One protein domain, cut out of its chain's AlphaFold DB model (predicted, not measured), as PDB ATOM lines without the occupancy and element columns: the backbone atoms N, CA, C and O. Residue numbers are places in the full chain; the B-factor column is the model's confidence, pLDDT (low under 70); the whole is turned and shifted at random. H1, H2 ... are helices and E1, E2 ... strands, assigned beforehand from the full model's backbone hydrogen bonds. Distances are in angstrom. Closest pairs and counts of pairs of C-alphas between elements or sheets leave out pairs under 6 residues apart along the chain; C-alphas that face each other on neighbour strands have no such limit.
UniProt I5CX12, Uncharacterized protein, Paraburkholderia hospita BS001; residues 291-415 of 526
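What this domain is: This is residues 291 to 415 of the 526 residues of an uncharacterized protein of Paraburkholderia hospita BS001 (UniProt I5CX12). One long helix, H3, runs most of the length of a rod; H2 folds back along its first part as a helical hairpin, an arm. Along its later part H5 packs, with a small sheet of E1 and E2 and, set steeply, H1. The 125 printed residues have five named helices and two named strands, in the order E1 H1 E2 H2 H3 H4 H5; the class is mostly helix. The whole is loose, with a radius of gyration of the C-alphas of 17.3 A and spans of 58 by 28 by 22 A.

How they stand to each other: E1, residues 295 to 298, and E2, residues 331 to 333, are parallel neighbours; N 296 and O 331, 2.8 A apart, are within hydrogen-bond range. With H1, residues 308 to 323, they make a strand-helix-strand unit, two parallel neighbour strands with a helix between. H2, residues 337 to 349, and H3, residues 352 to 384, form a hairpin and touch, closest at C-alphas 346 and 354, 4.7 A, at a shallow tilt of 18 degrees, opposite ways. The closest C-alphas of E2 and H3 are those of Val 332 and Gln 376, 6.1 A. H1 touches H3 by H3's residues 383 to 384 alone, closest at C-alphas 319 and 383, 6.0 A. H5, residues 396 to 412, touches H3 at a shallow tilt of 26 degrees, opposite ways, closest at C-alphas 411 and 371, 6.2 A. H4, residues 386 to 389, only just touches H5, with 3 pairs within 8 A, closest at C-alphas 386 and 400, 7.1 A. In H1, H3 and H5 every O i to N i+4 pair is within hydrogen-bond range, in H2 8 of 9; H4 is too short for one.

Where its parts are: E1 begins at C-alpha 295 (-24.945, 9.561, 24.078). H1 is 22.3 A long, H2 19.2 A, H3 48.3 A and H5 24.2 A, ending at C-alpha 412 (-9.963, 2.358, 17.115).

The domain as a whole: The C-alphas of Asp 351 and Asp 392, the two farthest apart, are 58.4 A apart. The printed part has no cut and no long link. Residues 337, 388 to 389, 391 to 392, 394 and 414 to 415 are under 70 in pLDDT.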
ATOM      1  N   ALA A 291     -36.010  15.531  20.517       91.50
ATOM      2  CA  ALA A 291     -35.137  14.368  20.438       91.50
ATOM      3  C   ALA A 291     -34.730  13.918  21.846       91.50
ATOM      4  O   ALA A 291     -34.370  14.739  22.696       91.50
ATOM      5  N   LEU A 292     -34.784  12.610  22.088       95.62
ATOM      6  CA  LEU A 292     -34.269  12.036  23.324       95.62
ATOM      7  C   LEU A 292     -32.750  12.231  23.345       95.62
ATOM      8  O   LEU A 292     -32.080  11.974  22.344       95.62
ATOM      9  N   ALA A 293     -32.211  12.717  24.461       96.88
ATOM     10  CA  ALA A 293     -30.780  12.952  24.601       96.88
ATOM     11  C   ALA A 293     -30.051  11.614  24.784       96.88
ATOM     12  O   ALA A 293     -30.023  11.064  25.883       96.88
ATOM     13  N   VAL A 294     -29.469  11.103  23.699       97.56
ATOM     14  CA  VAL A 294     -28.755   9.822  23.677       97.56
ATOM     15  C   VAL A 294     -27.275  10.055  23.394       97.56
ATOM     16  O   VAL A 294     -26.925  10.682  22.396       97.56
ATOM     17  N   GLU A 295     -26.403   9.506  24.238       97.12
ATOM     18  CA  GLU A 295     -24.945   9.561  24.078       97.12
ATOM     19  C   GLU A 295     -24.339   8.154  24.194       97.12
ATOM     20  O   GLU A 295     -24.596   7.429  25.156       97.12
ATOM     21  N   PHE A 296     -23.492   7.774  23.235       97.25
ATOM     22  CA  PHE A 296     -22.669   6.566  23.297       97.25
ATOM     23  C   PHE A 296     -21.225   6.921  23.663       97.25
ATOM     24  O   PHE A 296     -20.553   7.652  22.935       97.25
ATOM     25  N   GLN A 297     -20.717   6.368  24.765       96.19
ATOM     26  CA  GLN A 297     -19.358   6.639  25.238       96.19
ATOM     27  C   GLN A 297     -18.364   5.603  24.719       96.19
ATOM     28  O   GLN A 297     -18.557   4.402  24.899       96.19
ATOM     29  N   ILE A 298     -17.264   6.056  24.118       94.19
ATOM     30  CA  ILE A 298     -16.155   5.195  23.697       94.19
ATOM     31  C   ILE A 298     -14.963   5.401  24.630       94.19
ATOM     32  O   ILE A 298     -14.433   6.505  24.762       94.19
ATOM     33  N   GLY A 299     -14.525   4.321  25.274       89.56
ATOM     34  CA  GLY A 299     -13.384   4.319  26.182       89.56
ATOM     35  C   GLY A 299     -12.051   4.508  25.451       89.56
ATOM     36  O   GLY A 299     -11.953   4.392  24.229       89.56
ATOM     37  N   ARG A 300     -10.969   4.743  26.208       83.44
ATOM     38  CA  ARG A 300      -9.612   4.881  25.632       83.44
ATOM     39  C   ARG A 300      -9.126   3.643  24.892       83.44
ATOM     40  O   ARG A 300      -8.280   3.760  24.020       83.44
ATOM     41  N   ASN A 301      -9.659   2.479  25.243       80.19
ATOM     42  CA  ASN A 301      -9.394   1.204  24.581       80.19
ATOM     43  C   ASN A 301     -10.229   0.998  23.303       80.19
ATOM     44  O   ASN A 301     -10.172  -0.079  22.718       80.19
ATOM     45  N   GLY A 302     -11.038   1.984  22.896       83.44
ATOM     46  CA  GLY A 302     -11.901   1.881  21.722       83.44
ATOM     47  C   GLY A 302     -13.178   1.079  21.934       83.44
ATOM     48  O   GLY A 302     -13.913   0.872  20.973       83.44
ATOM     49  N   LEU A 303     -13.457   0.627  23.158       86.25
ATOM     50  CA  LEU A 303     -14.667  -0.131  23.461       86.25
ATOM     51  C   LEU A 303     -15.829   0.799  23.809       86.25
ATOM     52  O   LEU A 303     -15.641   1.834  24.449       86.25
ATOM     53  N   LEU A 304     -17.035   0.387  23.421       91.62
ATOM     54  CA  LEU A 304     -18.282   1.010  23.859       91.62
ATOM     55  C   LEU A 304     -18.459   0.792  25.369       91.62
ATOM     56  O   LEU A 304     -18.447  -0.346  25.842       91.62
ATOM     57  N   VAL A 305     -18.596   1.884  26.114       94.19
ATOM     58  CA  VAL A 305     -18.712   1.910  27.574       94.19
ATOM     59  C   VAL A 305     -20.185   1.929  27.967       94.19
ATOM     60  O   VAL A 305     -20.962   2.727  27.452       94.19
ATOM     61  N   GLY A 306     -20.560   1.065  28.907       93.88
ATOM     62  CA  GLY A 306     -21.910   1.001  29.462       93.88
ATOM     63  C   GLY A 306     -22.258  -0.408  29.925       93.88
ATOM     64  O   GLY A 306     -21.703  -1.388  29.431       93.88
ATOM     65  N   GLN A 307     -23.168  -0.513  30.892       95.06
ATOM     66  CA  GLN A 307     -23.807  -1.794  31.201       95.06
ATOM     67  C   GLN A 307     -24.773  -2.165  30.073       95.06
ATOM     68  O   GLN A 307     -25.339  -1.281  29.431       95.06
ATOM     69  N   GLU A 308     -24.981  -3.464  29.845       90.12
ATOM     70  CA  GLU A 308     -25.786  -3.957  28.723       90.12
ATOM     71  C   GLU A 308     -27.190  -3.334  28.696       90.12
ATOM     72  O   GLU A 308     -27.609  -2.832  27.658       90.12
ATOM     73  N   ASP A 309     -27.881  -3.266  29.835       93.94
ATOM     74  CA  ASP A 309     -29.240  -2.712  29.910       93.94
ATOM     75  C   ASP A 309     -29.298  -1.211  29.585       93.94
ATOM     76  O   ASP A 309     -30.236  -0.751  28.930       93.94
ATOM     77  N   ILE A 310     -28.263  -0.455  29.966       95.69
ATOM     78  CA  ILE A 310     -28.142   0.973  29.635       95.69
ATOM     79  C   ILE A 310     -27.949   1.139  28.125       95.69
ATOM     80  O   ILE A 310     -28.583   1.990  27.505       95.69
ATOM     81  N   LEU A 311     -27.119   0.293  27.513       95.25
ATOM     82  CA  LEU A 311     -26.897   0.314  26.067       95.25
ATOM     83  C   LEU A 311     -28.158  -0.085  25.291       95.25
ATOM     84  O   LEU A 311     -28.449   0.524  24.264       95.25
ATOM     85  N   LYS A 312     -28.940  -1.053  25.788       95.19
ATOM     86  CA  LYS A 312     -30.237  -1.427  25.195       95.19
ATOM     87  C   LYS A 312     -31.211  -0.252  25.184       95.19
ATOM     88  O   LYS A 312     -31.825   0.010  24.151       95.19
ATOM     89  N   ALA A 313     -31.326   0.460  26.308       96.38
ATOM     90  CA  ALA A 313     -32.161   1.652  26.404       96.38
ATOM     91  C   ALA A 313     -31.704   2.732  25.411       96.38
ATOM     92  O   ALA A 313     -32.503   3.169  24.585       96.38
ATOM     93  N   ALA A 314     -30.408   3.059  25.395       97.31
ATOM     94  CA  ALA A 314     -29.840   4.049  24.479       97.31
ATOM     95  C   ALA A 314     -30.072   3.695  22.996       97.31
ATOM     96  O   ALA A 314     -30.436   4.555  22.196       97.31
ATOM     97  N   ILE A 315     -29.925   2.421  22.612       96.38
ATOM     98  CA  ILE A 315     -30.221   1.944  21.250       96.38
ATOM     99  C   ILE A 315     -31.710   2.110  20.914       96.38
ATOM    100  O   ILE A 315     -32.047   2.520  19.800       96.38
ATOM    101  N   GLY A 316     -32.603   1.805  21.859       94.75
ATOM    102  CA  GLY A 316     -34.045   1.981  21.692       94.75
ATOM    103  C   GLY A 316     -34.438   3.447  21.493       94.75
ATOM    104  O   GLY A 316     -35.194   3.759  20.572       94.75
ATOM    105  N   GLU A 317     -33.883   4.343  22.304       97.31
ATOM    106  CA  GLU A 317     -34.109   5.791  22.231       97.31
ATOM    107  C   GLU A 317     -33.537   6.396  20.939       97.31
ATOM    108  O   GLU A 317     -34.227   7.139  20.242       97.31
ATOM    109  N   ALA A 318     -32.324   5.998  20.541       96.31
ATOM    110  CA  ALA A 318     -31.740   6.384  19.257       96.31
ATOM    111  C   ALA A 318     -32.579   5.873  18.074       96.31
ATOM    112  O   ALA A 318     -32.795   6.591  17.098       96.31
ATOM    113  N   GLY A 319     -33.095   4.643  18.165       93.75
ATOM    114  CA  GLY A 319     -33.997   4.067  17.168       93.75
ATOM    115  C   GLY A 319     -35.333   4.809  17.072       93.75
ATOM    116  O   GLY A 319     -35.873   4.959  15.975       93.75
ATOM    117  N   PHE A 320     -35.853   5.310  18.197       92.81
ATOM    118  CA  PHE A 320     -37.014   6.198  18.224       92.81
ATOM    119  C   PHE A 320     -36.709   7.523  17.521       92.81
ATOM    120  O   PHE A 320     -37.443   7.899  16.606       92.81
ATOM    121  N   ASN A 321     -35.601   8.184  17.879       93.38
ATOM    122  CA  ASN A 321     -35.186   9.433  17.242       93.38
ATOM    123  C   ASN A 321     -35.014   9.265  15.724       93.38
ATOM    124  O   ASN A 321     -35.509  10.088  14.962       93.38
ATOM    125  N   LEU A 322     -34.382   8.175  15.274       87.38
ATOM    126  CA  LEU A 322     -34.208   7.857  13.852       87.38
ATOM    127  C   LEU A 322     -35.539   7.653  13.125       87.38
ATOM    128  O   LEU A 322     -35.743   8.205  12.046       87.38
ATOM    129  N   ARG A 323     -36.463   6.884  13.715       85.25
ATOM    130  CA  ARG A 323     -37.775   6.590  13.115       85.25
ATOM    131  C   ARG A 323     -38.608   7.851  12.889       85.25
ATOM    132  O   ARG A 323     -39.338   7.920  11.906       85.25
ATOM    133  N   TRP A 324     -38.498   8.818  13.796       85.56
ATOM    134  CA  TRP A 324     -39.247  10.076  13.756       85.56
ATOM    135  C   TRP A 324     -38.427  11.265  13.248       85.56
ATOM    136  O   TRP A 324     -38.921  12.383  13.239       85.56
ATOM    137  N   GLN A 325     -37.193  11.027  12.797       86.50
ATOM    138  CA  GLN A 325     -36.269  12.052  12.305       86.50
ATOM    139  C   GLN A 325     -35.945  13.170  13.323       86.50
ATOM    140  O   GLN A 325     -35.560  14.277  12.942       86.50
ATOM    141  N   ASN A 326     -36.020  12.877  14.622       88.25
ATOM    142  CA  ASN A 326     -35.727  13.832  15.690       88.25
ATOM    143  C   ASN A 326     -34.208  14.011  15.837       88.25
ATOM    144  O   ASN A 326     -33.523  13.112  16.324       88.25
ATOM    145  N   ARG A 327     -33.662  15.157  15.415       89.25
ATOM    146  CA  ARG A 327     -32.214  15.428  15.468       89.25
ATOM    147  C   ARG A 327     -31.794  16.185  16.742       89.25
ATOM    148  O   ARG A 327     -32.527  17.077  17.165       89.25
ATOM    149  N   PRO A 328     -30.588  15.916  17.284       93.00
ATOM    150  CA  PRO A 328     -29.663  14.852  16.877       93.00
ATOM    151  C   PRO A 328     -30.202  13.459  17.247       93.00
ATOM    152  O   PRO A 328     -30.871  13.306  18.261       93.00
ATOM    153  N   TYR A 329     -29.907  12.439  16.431       92.38
ATOM    154  CA  TYR A 329     -30.374  11.075  16.714       92.38
ATOM    155  C   TYR A 329     -29.720  10.493  17.969       92.38
ATOM    156  O   TYR A 329     -30.378   9.821  18.760       92.38
ATOM    157  N   PHE A 330     -28.421  10.753  18.106       97.62
ATOM    158  CA  PHE A 330     -27.561  10.448  19.242       97.62
ATOM    159  C   PHE A 330     -26.201  11.130  19.017       97.62
ATOM    160  O   PHE A 330     -25.878  11.548  17.896       97.62
ATOM    161  N   GLU A 331     -25.385  11.189  20.062       96.44
ATOM    162  CA  GLU A 331     -24.003  11.667  20.028       96.44
ATOM    163  C   GLU A 331     -23.015  10.549  20.386       96.44
ATOM    164  O   GLU A 331     -23.367   9.564  21.036       96.44
ATOM    165  N   VAL A 332     -21.760  10.684  19.942       95.75
ATOM    166  CA  VAL A 332     -20.671   9.763  20.300       95.75
ATOM    167  C   VAL A 332     -19.588  10.529  21.055       95.75
ATOM    168  O   VAL A 332     -18.837  11.324  20.476       95.75
ATOM    169  N   ALA A 333     -19.489  10.267  22.355       93.81
ATOM    170  CA  ALA A 333     -18.525  10.902  23.236       93.81
ATOM    171  C   ALA A 333     -17.224  10.095  23.322       93.81
ATOM    172  O   ALA A 333     -17.213   8.866  23.417       93.81
ATOM    173  N   MET A 334     -16.105  10.816  23.306       89.38
ATOM    174  CA  MET A 334     -14.758  10.277  23.500       89.38
ATOM    175  C   MET A 334     -14.049  11.134  24.558       89.38
ATOM    176  O   MET A 334     -14.323  12.332  24.632       89.38
ATOM    177  N   PRO A 335     -13.148  10.572  25.380       79.19
ATOM    178  CA  PRO A 335     -12.446  11.331  26.411       79.19
ATOM    179  C   PRO A 335     -11.463  12.343  25.790       79.19
ATOM    180  O   PRO A 335     -10.316  12.005  25.513       79.19
ATOM    181  N   GLU A 336     -11.913  13.585  25.578       70.50
ATOM    182  CA  GLU A 336     -11.113  14.683  24.994       70.50
ATOM    183  C   GLU A 336     -10.401  15.551  26.041       70.50
ATOM    184  O   GLU A 336      -9.341  16.112  25.763       70.50
ATOM    185  N   LYS A 337     -10.968  15.657  27.249       65.00
ATOM    186  CA  LYS A 337     -10.584  16.670  28.245       65.00
ATOM    187  C   LYS A 337      -9.103  16.621  28.642       65.00
ATOM    188  O   LYS A 337      -8.482  17.660  28.809       65.00
ATOM    189  N   GLU A 338      -8.518  15.430  28.723       76.31
ATOM    190  CA  GLU A 338      -7.101  15.280  29.087       76.31
ATOM    191  C   GLU A 338      -6.136  15.665  27.959       76.31
ATOM    192  O   GLU A 338      -5.016  16.087  28.237       76.31
ATOM    193  N   LEU A 339      -6.558  15.578  26.691       84.56
ATOM    194  CA  LEU A 339      -5.701  15.971  25.572       84.56
ATOM    195  C   LEU A 339      -5.526  17.486  25.508       84.56
ATOM    196  O   LEU A 339      -4.441  17.957  25.186       84.56
ATOM    197  N   GLU A 340      -6.576  18.259  25.790       88.81
ATOM    198  CA  GLU A 340      -6.491  19.723  25.739       88.81
ATOM    199  C   GLU A 340      -5.555  20.271  26.816       88.81
ATOM    200  O   GLU A 340      -4.709  21.119  26.513       88.81
ATOM    201  N   ASP A 341      -5.645  19.721  28.027       91.50
ATOM    202  CA  ASP A 341      -4.771  20.074  29.142       91.50
ATOM    203  C   ASP A 341      -3.303  19.708  28.832       91.50
ATOM    204  O   ASP A 341      -2.407  20.540  29.001       91.50
ATOM    205  N   GLU A 342      -3.040  18.513  28.284       92.19
ATOM    206  CA  GLU A 342      -1.679  18.075  27.925       92.19
ATOM    207  C   GLU A 342      -1.101  18.876  26.739       92.19
ATOM    208  O   GLU A 342       0.087  19.215  26.722       92.19
ATOM    209  N   ILE A 343      -1.933  19.246  25.755       93.31
ATOM    210  CA  ILE A 343      -1.540  20.128  24.641       93.31
ATOM    211  C   ILE A 343      -1.148  21.508  25.173       93.31
ATOM    212  O   ILE A 343      -0.118  22.052  24.755       93.31
ATOM    213  N   ALA A 344      -1.946  22.068  26.088       94.44
ATOM    214  CA  ALA A 344      -1.673  23.356  26.714       94.44
ATOM    215  C   ALA A 344      -0.378  23.313  27.544       94.44
ATOM    216  O   ALA A 344       0.452  24.219  27.434       94.44
ATOM    217  N   GLU A 345      -0.148  22.233  28.297       95.56
ATOM    218  CA  GLU A 345       1.087  22.023  29.059       95.56
ATOM    219  C   GLU A 345       2.316  21.920  28.139       95.56
ATOM    220  O   GLU A 345       3.325  22.602  28.353       95.56
ATOM    221  N   CYS A 346       2.235  21.126  27.065       95.31
ATOM    222  CA  CYS A 346       3.310  21.004  26.079       95.31
ATOM    223  C   CYS A 346       3.604  22.342  25.380       95.31
ATOM    224  O   CYS A 346       4.759  22.669  25.090       95.31
ATOM    225  N   GLN A 347       2.565  23.139  25.117       95.62
ATOM    226  CA  GLN A 347       2.705  24.478  24.552       95.62
ATOM    227  C   GLN A 347       3.401  25.446  25.516       95.62
ATOM    228  O   GLN A 347       4.213  26.248  25.058       95.62
ATOM    229  N   ALA A 348       3.126  25.356  26.819       96.25
ATOM    230  CA  ALA A 348       3.758  26.194  27.833       96.25
ATOM    231  C   ALA A 348       5.254  25.880  28.025       96.25
ATOM    232  O   ALA A 348       6.047  26.802  28.215       96.25
ATOM    233  N   LYS A 349       5.663  24.604  27.939       97.12
ATOM    234  CA  LYS A 349       7.071  24.184  28.113       97.12
ATOM    235  C   LYS A 349       7.990  24.624  26.967       97.12
ATOM    236  O   LYS A 349       9.124  25.025  27.208       97.12
ATOM    237  N   GLY A 350       7.525  24.542  25.718       91.75
ATOM    238  CA  GLY A 350       8.223  25.078  24.535       91.75
ATOM    239  C   GLY A 350       9.522  24.372  24.102       91.75
ATOM    240  O   GLY A 350      10.063  24.699  23.042       91.75
ATOM    241  N   ASP A 351      10.023  23.395  24.861       96.19
ATOM    242  CA  ASP A 351      11.222  22.629  24.512       96.19
ATOM    243  C   ASP A 351      11.000  21.692  23.298       96.19
ATOM    244  O   ASP A 351       9.891  21.534  22.778       96.19
ATOM    245  N   ALA A 352      12.076  21.101  22.770       92.56
ATOM    246  CA  ALA A 352      11.996  20.236  21.590       92.56
ATOM    247  C   ALA A 352      11.145  18.970  21.820       92.56
ATOM    248  O   ALA A 352      10.381  18.603  20.929       92.56
ATOM    249  N   ALA A 353      11.226  18.346  23.000       93.12
ATOM    250  CA  ALA A 353      10.448  17.155  23.330       93.12
ATOM    251  C   ALA A 353       8.961  17.498  23.498       93.12
ATOM    252  O   ALA A 353       8.106  16.818  22.934       93.12
ATOM    253  N   SER A 354       8.654  18.610  24.171       93.94
ATOM    254  CA  SER A 354       7.293  19.129  24.330       93.94
ATOM    255  C   SER A 354       6.662  19.518  22.989       93.94
ATOM    256  O   SER A 354       5.478  19.273  22.766       93.94
ATOM    257  N   ARG A 355       7.436  20.061  22.037       92.25
ATOM    258  CA  ARG A 355       6.943  20.327  20.674       92.25
ATOM    259  C   ARG A 355       6.613  19.048  19.907       92.25
ATOM    260  O   ARG A 355       5.555  19.007  19.282       92.25
ATOM    261  N   SER A 356       7.470  18.026  19.970       88.88
ATOM    262  CA  SER A 356       7.188  16.718  19.361       88.88
ATOM    263  C   SER A 356       5.951  16.071  19.980       88.88
ATOM    264  O   SER A 356       5.040  15.687  19.251       88.88
ATOM    265  N   ARG A 357       5.854  16.060  21.315       92.88
ATOM    266  CA  ARG A 357       4.690  15.530  22.032       92.88
ATOM    267  C   ARG A 357       3.401  16.270  21.674       92.88
ATOM    268  O   ARG A 357       2.377  15.644  21.432       92.88
ATOM    269  N   ARG A 358       3.449  17.599  21.554       92.75
ATOM    270  CA  ARG A 358       2.293  18.398  21.122       92.75
ATOM    271  C   ARG A 358       1.805  18.012  19.727       92.75
ATOM    272  O   ARG A 358       0.601  18.005  19.501       92.75
ATOM    273  N   ILE A 359       2.714  17.728  18.791       86.38
ATOM    274  CA  ILE A 359       2.340  17.274  17.443       86.38
ATOM    275  C   ILE A 359       1.610  15.931  17.532       86.38
ATOM    276  O   ILE A 359       0.537  15.804  16.955       86.38
ATOM    277  N   GLU A 360       2.121  14.983  18.324       84.56
ATOM    278  CA  GLU A 360       1.455  13.692  18.553       84.56
ATOM    279  C   GLU A 360       0.041  13.860  19.128       84.56
ATOM    280  O   GLU A 360      -0.893  13.214  18.658       84.56
ATOM    281  N   LEU A 361      -0.130  14.753  20.109       87.94
ATOM    282  CA  LEU A 361      -1.426  15.023  20.743       87.94
ATOM    283  C   LEU A 361      -2.411  15.726  19.799       87.94
ATOM    284  O   LEU A 361      -3.604  15.429  19.811       87.94
ATOM    285  N   LEU A 362      -1.935  16.650  18.959       86.88
ATOM    286  CA  LEU A 362      -2.761  17.303  17.939       86.88
ATOM    287  C   LEU A 362      -3.190  16.317  16.848       86.88
ATOM    288  O   LEU A 362      -4.351  16.339  16.426       86.88
ATOM    289  N   ASP A 363      -2.285  15.434  16.424       80.50
ATOM    290  CA  ASP A 363      -2.605  14.342  15.509       80.50
ATOM    291  C   ASP A 363      -3.622  13.389  16.143       80.50
ATOM    292  O   ASP A 363      -4.588  13.011  15.480       80.50
ATOM    293  N   GLU A 364      -3.474  13.059  17.429       83.75
ATOM    294  CA  GLU A 364      -4.436  12.250  18.177       83.75
ATOM    295  C   GLU A 364      -5.813  12.918  18.265       83.75
ATOM    296  O   GLU A 364      -6.812  12.271  17.949       83.75
ATOM    297  N   LYS A 365      -5.881  14.217  18.588       86.94
ATOM    298  CA  LYS A 365      -7.133  14.993  18.618       86.94
ATOM    299  C   LYS A 365      -7.830  14.993  17.258       86.94
ATOM    300  O   LYS A 365      -9.033  14.746  17.167       86.94
ATOM    301  N   ARG A 366      -7.080  15.214  16.175       82.69
ATOM    302  CA  ARG A 366      -7.616  15.140  14.807       82.69
ATOM    303  C   ARG A 366      -8.136  13.736  14.487       82.69
ATOM    304  O   ARG A 366      -9.193  13.600  13.873       82.69
ATOM    305  N   TRP A 367      -7.419  12.702  14.920       80.44
ATOM    306  CA  TRP A 367      -7.823  11.307  14.757       80.44
ATOM    307  C   TRP A 367      -9.110  10.986  15.528       80.44
ATOM    308  O   TRP A 367      -9.974  10.288  15.003       80.44
ATOM    309  N   GLN A 368      -9.273  11.513  16.745       85.12
ATOM    310  CA  GLN A 368     -10.496  11.357  17.540       85.12
ATOM    311  C   GLN A 368     -11.706  12.022  16.867       85.12
ATOM    312  O   GLN A 368     -12.768  11.409  16.794       85.12
ATOM    313  N   ALA A 369     -11.540  13.218  16.293       83.88
ATOM    314  CA  ALA A 369     -12.614  13.889  15.558       83.88
ATOM    315  C   ALA A 369     -13.064  13.095  14.314       83.88
ATOM    316  O   ALA A 369     -14.261  12.955  14.066       83.88
ATOM    317  N   LEU A 370     -12.114  12.531  13.555       80.62
ATOM    318  CA  LEU A 370     -12.422  11.662  12.411       80.62
ATOM    319  C   LEU A 370     -13.121  10.368  12.857       80.62
ATOM    320  O   LEU A 370     -14.152  10.008  12.292       80.62
ATOM    321  N   ARG A 371     -12.625   9.721  13.925       86.12
ATOM    322  CA  ARG A 371     -13.268   8.545  14.540       86.12
ATOM    323  C   ARG A 371     -14.701   8.820  14.935       86.12
ATOM    324  O   ARG A 371     -15.554   7.992  14.654       86.12
ATOM    325  N   ARG A 372     -14.963   9.947  15.603       90.81
ATOM    326  CA  ARG A 372     -16.307  10.298  16.073       90.81
ATOM    327  C   ARG A 372     -17.308  10.279  14.921       90.81
ATOM    328  O   ARG A 372     -18.372   9.691  15.066       90.81
ATOM    329  N   ASN A 373     -16.947  10.862  13.779       86.44
ATOM    330  CA  ASN A 373     -17.805  10.875  12.595       86.44
ATOM    331  C   ASN A 373     -18.026   9.455  12.039       86.44
ATOM    332  O   ASN A 373     -19.168   9.048  11.832       86.44
ATOM    333  N   ASP A 374     -16.957   8.667  11.886       85.94
ATOM    334  CA  ASP A 374     -17.043   7.274  11.419       85.94
ATOM    335  C   ASP A 374     -17.906   6.397  12.340       85.94
ATOM    336  O   ASP A 374     -18.708   5.587  11.864       85.94
ATOM    337  N   LEU A 375     -17.747   6.566  13.655       91.81
ATOM    338  CA  LEU A 375     -18.507   5.888  14.703       91.81
ATOM    339  C   LEU A 375     -19.983   6.254  14.627       91.81
ATOM    340  O   LEU A 375     -20.828   5.364  14.573       91.81
ATOM    341  N   GLN A 376     -20.285   7.551  14.575       93.06
ATOM    342  CA  GLN A 376     -21.651   8.049  14.532       93.06
ATOM    343  C   GLN A 376     -22.385   7.538  13.289       93.06
ATOM    344  O   GLN A 376     -23.477   6.988  13.410       93.06
ATOM    345  N   ARG A 377     -21.743   7.597  12.116       86.56
ATOM    346  CA  ARG A 377     -22.303   7.058  10.868       86.56
ATOM    347  C   ARG A 377     -22.517   5.549  10.926       86.56
ATOM    348  O   ARG A 377     -23.564   5.059  10.521       86.56
ATOM    349  N   GLY A 378     -21.544   4.790  11.423       87.56
ATOM    350  CA  GLY A 378     -21.693   3.337  11.489       87.56
ATOM    351  C   GLY A 378     -22.761   2.895  12.487       87.56
ATOM    352  O   GLY A 378     -23.522   1.972  12.200       87.56
ATOM    353  N   PHE A 379     -22.872   3.580  13.625       94.62
ATOM    354  CA  PHE A 379     -23.938   3.340  14.598       94.62
ATOM    355  C   PHE A 379     -25.310   3.691  14.020       94.62
ATOM    356  O   PHE A 379     -26.255   2.938  14.229       94.62
ATOM    357  N   GLU A 380     -25.414   4.763  13.233       91.06
ATOM    358  CA  GLU A 380     -26.658   5.151  12.562       91.06
ATOM    359  C   GLU A 380     -27.145   4.032  11.635       91.06
ATOM    360  O   GLU A 380     -28.290   3.595  11.750       91.06
ATOM    361  N   VAL A 381     -26.255   3.484  10.800       82.69
ATOM    362  CA  VAL A 381     -26.579   2.353   9.916       82.69
ATOM    363  C   VAL A 381     -26.968   1.111  10.730       82.69
ATOM    364  O   VAL A 381     -27.980   0.479  10.435       82.69
ATOM    365  N   LEU A 382     -26.211   0.765  11.777       85.12
ATOM    366  CA  LEU A 382     -26.519  -0.391  12.632       85.12
ATOM    367  C   LEU A 382     -27.901  -0.279  13.294       85.12
ATOM    368  O   LEU A 382     -28.642  -1.262  13.330       85.12
ATOM    369  N   ILE A 383     -28.255   0.902  13.808       92.69
ATOM    370  CA  ILE A 383     -29.513   1.133  14.530       92.69
ATOM    371  C   ILE A 383     -30.698   1.216  13.568       92.69
ATOM    372  O   ILE A 383     -31.744   0.611  13.832       92.69
ATOM    373  N   TYR A 384     -30.539   1.909  12.441       85.12
ATOM    374  CA  TYR A 384     -31.581   2.032  11.424       85.12
ATOM    375  C   TYR A 384     -31.929   0.666  10.811       85.12
ATOM    376  O   TYR A 384     -33.100   0.311  10.680       85.12
ATOM    377  N   TYR A 385     -30.915  -0.160  10.535       76.00
ATOM    378  CA  TYR A 385     -31.069  -1.480   9.917       76.00
ATOM    379  C   TYR A 385     -31.081  -2.643  10.915       76.00
ATOM    380  O   TYR A 385     -30.846  -3.794  10.544       76.00
ATOM    381  N   GLN A 386     -31.409  -2.388  12.180       81.38
ATOM    382  CA  GLN A 386     -31.383  -3.419  13.216       81.38
ATOM    383  C   GLN A 386     -32.253  -4.650  12.903       81.38
ATOM    384  O   GLN A 386     -31.843  -5.772  13.170       81.38
ATOM    385  N   VAL A 387     -33.437  -4.472  12.305       75.56
ATOM    386  CA  VAL A 387     -34.348  -5.585  11.973       75.56
ATOM    387  C   VAL A 387     -33.790  -6.471  10.851       75.56
ATOM    388  O   VAL A 387     -33.748  -7.687  11.035       75.56
ATOM    389  N   PRO A 388     -33.348  -5.934   9.695       58.97
ATOM    390  CA  PRO A 388     -32.780  -6.775   8.640       58.97
ATOM    391  C   PRO A 388     -31.418  -7.393   8.997       58.97
ATOM    392  O   PRO A 388     -31.138  -8.500   8.526       58.97
ATOM    393  N   LEU A 389     -30.597  -6.712   9.812       62.44
ATOM    394  CA  LEU A 389     -29.290  -7.207  10.267       62.44
ATOM    395  C   LEU A 389     -29.413  -8.275  11.363       62.44
ATOM    396  O   LEU A 389     -28.633  -9.223  11.384       62.44
ATOM    397  N   PHE A 390     -30.408  -8.140  12.241       74.75
ATOM    398  CA  PHE A 390     -30.618  -8.994  13.408       74.75
ATOM    399  C   PHE A 390     -32.107  -9.405  13.484       74.75
ATOM    400  O   PHE A 390     -32.908  -8.797  14.209       74.75
ATOM    401  N   PRO A 391     -32.518 -10.405  12.679       56.50
ATOM    402  CA  PRO A 391     -33.930 -10.728  12.471       56.50
ATOM    403  C   PRO A 391     -34.605 -11.311  13.714       56.50
ATOM    404  O   PRO A 391     -35.759 -10.972  13.988       56.50
ATOM    405  N   ASP A 392     -33.890 -12.132  14.483       69.00
ATOM    406  CA  ASP A 392     -34.397 -12.708  15.725       69.00
ATOM    407  C   ASP A 392     -34.633 -11.613  16.773       69.00
ATOM    408  O   ASP A 392     -33.717 -10.887  17.152       69.00
ATOM    409  N   ALA A 393     -35.883 -11.479  17.217       70.94
ATOM    410  CA  ALA A 393     -36.291 -10.455  18.165       70.94
ATOM    411  C   ALA A 393     -35.720 -10.688  19.570       70.94
ATOM    412  O   ALA A 393     -35.467  -9.705  20.265       70.94
ATOM    413  N   GLU A 394     -35.494 -11.946  19.971       68.12
ATOM    414  CA  GLU A 394     -35.020 -12.279  21.320       68.12
ATOM    415  C   GLU A 394     -33.547 -11.898  21.507       68.12
ATOM    416  O   GLU A 394     -33.169 -11.330  22.532       68.12
ATOM    417  N   THR A 395     -32.718 -12.122  20.482       75.31
ATOM    418  CA  THR A 395     -31.270 -11.852  20.526       75.31
ATOM    419  C   THR A 395     -30.855 -10.527  19.876       75.31
ATOM    420  O   THR A 395     -29.695 -10.122  19.997       75.31
ATOM    421  N   ARG A 396     -31.790  -9.801  19.237       84.06
ATOM    422  CA  ARG A 396     -31.526  -8.582  18.445       84.06
ATOM    423  C   ARG A 396     -30.611  -7.584  19.140       84.06
ATOM    424  O   ARG A 396     -29.596  -7.166  18.589       84.06
ATOM    425  N   MET A 397     -30.995  -7.190  20.348       87.19
ATOM    426  CA  MET A 397     -30.306  -6.140  21.094       87.19
ATOM    427  C   MET A 397     -28.893  -6.552  21.498       87.19
ATOM    428  O   MET A 397     -27.967  -5.749  21.421       87.19
ATOM    429  N   HIS A 398     -28.717  -7.816  21.880       80.62
ATOM    430  CA  HIS A 398     -27.407  -8.351  22.219       80.62
ATOM    431  C   HIS A 398     -26.485  -8.363  20.988       80.62
ATOM    432  O   HIS A 398     -25.357  -7.870  21.045       80.62
ATOM    433  N   GLY A 399     -27.003  -8.817  19.840       76.31
ATOM    434  CA  GLY A 399     -26.291  -8.775  18.560       76.31
ATOM    435  C   GLY A 399     -25.889  -7.356  18.142       76.31
ATOM    436  O   GLY A 399     -24.759  -7.140  17.703       76.31
ATOM    437  N   MET A 400     -26.772  -6.375  18.345       85.50
ATOM    438  CA  MET A 400     -26.473  -4.966  18.075       85.50
ATOM    439  C   MET A 400     -25.346  -4.418  18.947       85.50
ATOM    440  O   MET A 400     -24.436  -3.784  18.418       85.50
ATOM    441  N   ILE A 401     -25.373  -4.674  20.257       85.75
ATOM    442  CA  ILE A 401     -24.335  -4.195  21.183       85.75
ATOM    443  C   ILE A 401     -22.969  -4.756  20.785       85.75
ATOM    444  O   ILE A 401     -22.004  -3.999  20.669       85.75
ATOM    445  N   LEU A 402     -22.898  -6.058  20.496       78.06
ATOM    446  CA  LEU A 402     -21.667  -6.710  20.044       78.06
ATOM    447  C   LEU A 402     -21.158  -6.137  18.714       78.06
ATOM    448  O   LEU A 402     -19.952  -5.925  18.546       78.06
ATOM    449  N   ALA A 403     -22.062  -5.850  17.773       78.19
ATOM    450  CA  ALA A 403     -21.708  -5.240  16.496       78.19
ATOM    451  C   ALA A 403     -21.208  -3.797  16.666       78.19
ATOM    452  O   ALA A 403     -20.195  -3.434  16.072       78.19
ATOM    453  N   MET A 404     -21.855  -2.992  17.512       88.88
ATOM    454  CA  MET A 404     -21.420  -1.627  17.821       88.88
ATOM    455  C   MET A 404     -20.063  -1.615  18.535       88.88
ATOM    456  O   MET A 404     -19.184  -0.845  18.156       88.88
ATOM    457  N   GLN A 405     -19.843  -2.506  19.507       84.19
ATOM    458  CA  GLN A 405     -18.547  -2.677  20.178       84.19
ATOM    459  C   GLN A 405     -17.437  -3.045  19.194       84.19
ATOM    460  O   GLN A 405     -16.361  -2.449  19.203       84.19
ATOM    461  N   SER A 406     -17.710  -4.007  18.316       78.75
ATOM    462  CA  SER A 406     -16.740  -4.477  17.327       78.75
ATOM    463  C   SER A 406     -16.447  -3.424  16.261       78.75
ATOM    464  O   SER A 406     -15.305  -3.285  15.828       78.75
ATOM    465  N   TYR A 407     -17.457  -2.651  15.861       84.06
ATOM    466  CA  TYR A 407     -17.286  -1.509  14.968       84.06
ATOM    467  C   TYR A 407     -16.472  -0.393  15.623       84.06
ATOM    468  O   TYR A 407     -15.572   0.162  14.995       84.06
ATOM    469  N   ALA A 408     -16.709  -0.122  16.907       87.88
ATOM    470  CA  ALA A 408     -15.930   0.862  17.640       87.88
ATOM    471  C   ALA A 408     -14.452   0.475  17.753       87.88
ATOM    472  O   ALA A 408     -13.575   1.302  17.487       87.88
ATOM    473  N   LEU A 409     -14.179  -0.802  18.038       81.62
ATOM    474  CA  LEU A 409     -12.824  -1.341  18.064       81.62
ATOM    475  C   LEU A 409     -12.153  -1.257  16.683       81.62
ATOM    476  O   LEU A 409     -11.003  -0.832  16.583       81.62
ATOM    477  N   LEU A 410     -12.889  -1.568  15.612       79.75
ATOM    478  CA  LEU A 410     -12.405  -1.449  14.234       79.75
ATOM    479  C   LEU A 410     -12.009  -0.004  13.885       79.75
ATOM    480  O   LEU A 410     -10.965   0.224  13.280       79.75
ATOM    481  N   CYS A 411     -12.806   0.982  14.298       82.38
ATOM    482  CA  CYS A 411     -12.458   2.398  14.163       82.38
ATOM    483  C   CYS A 411     -11.288   2.806  15.082       82.38
ATOM    484  O   CYS A 411     -10.623   3.814  14.833       82.38
ATOM    485  N   HIS A 412     -11.023   2.061  16.156       81.62
ATOM    486  CA  HIS A 412      -9.963   2.358  17.115       81.62
ATOM    487  C   HIS A 412      -8.568   1.887  16.675       81.62
ATOM    488  O   HIS A 412      -7.572   2.546  16.990       81.62
ATOM    489  N   GLU A 413      -8.452   0.796  15.924       78.12
ATOM    490  CA  GLU A 413      -7.155   0.286  15.471       78.12
ATOM    491  C   GLU A 413      -6.531   1.222  14.413       78.12
ATOM    492  O   GLU A 413      -6.980   1.329  13.271       78.12
ATOM    493  N   LYS A 414      -5.485   1.971  14.799       57.19
ATOM    494  CA  LYS A 414      -4.783   2.919  13.916       57.19
ATOM    495  C   LYS A 414      -4.169   2.194  12.710       57.19
ATOM    496  O   LYS A 414      -3.224   1.438  12.889       57.19
ATOM    497  N   GLY A 415      -4.622   2.499  11.491       52.38
ATOM    498  CA  GLY A 415      -3.784   2.658  10.284       52.38
ATOM    499  C   GLY A 415      -2.828   1.537   9.829       52.38
ATOM    500  O   GLY A 415      -2.112   1.754   8.859       52.38
TER     501      GLY A 415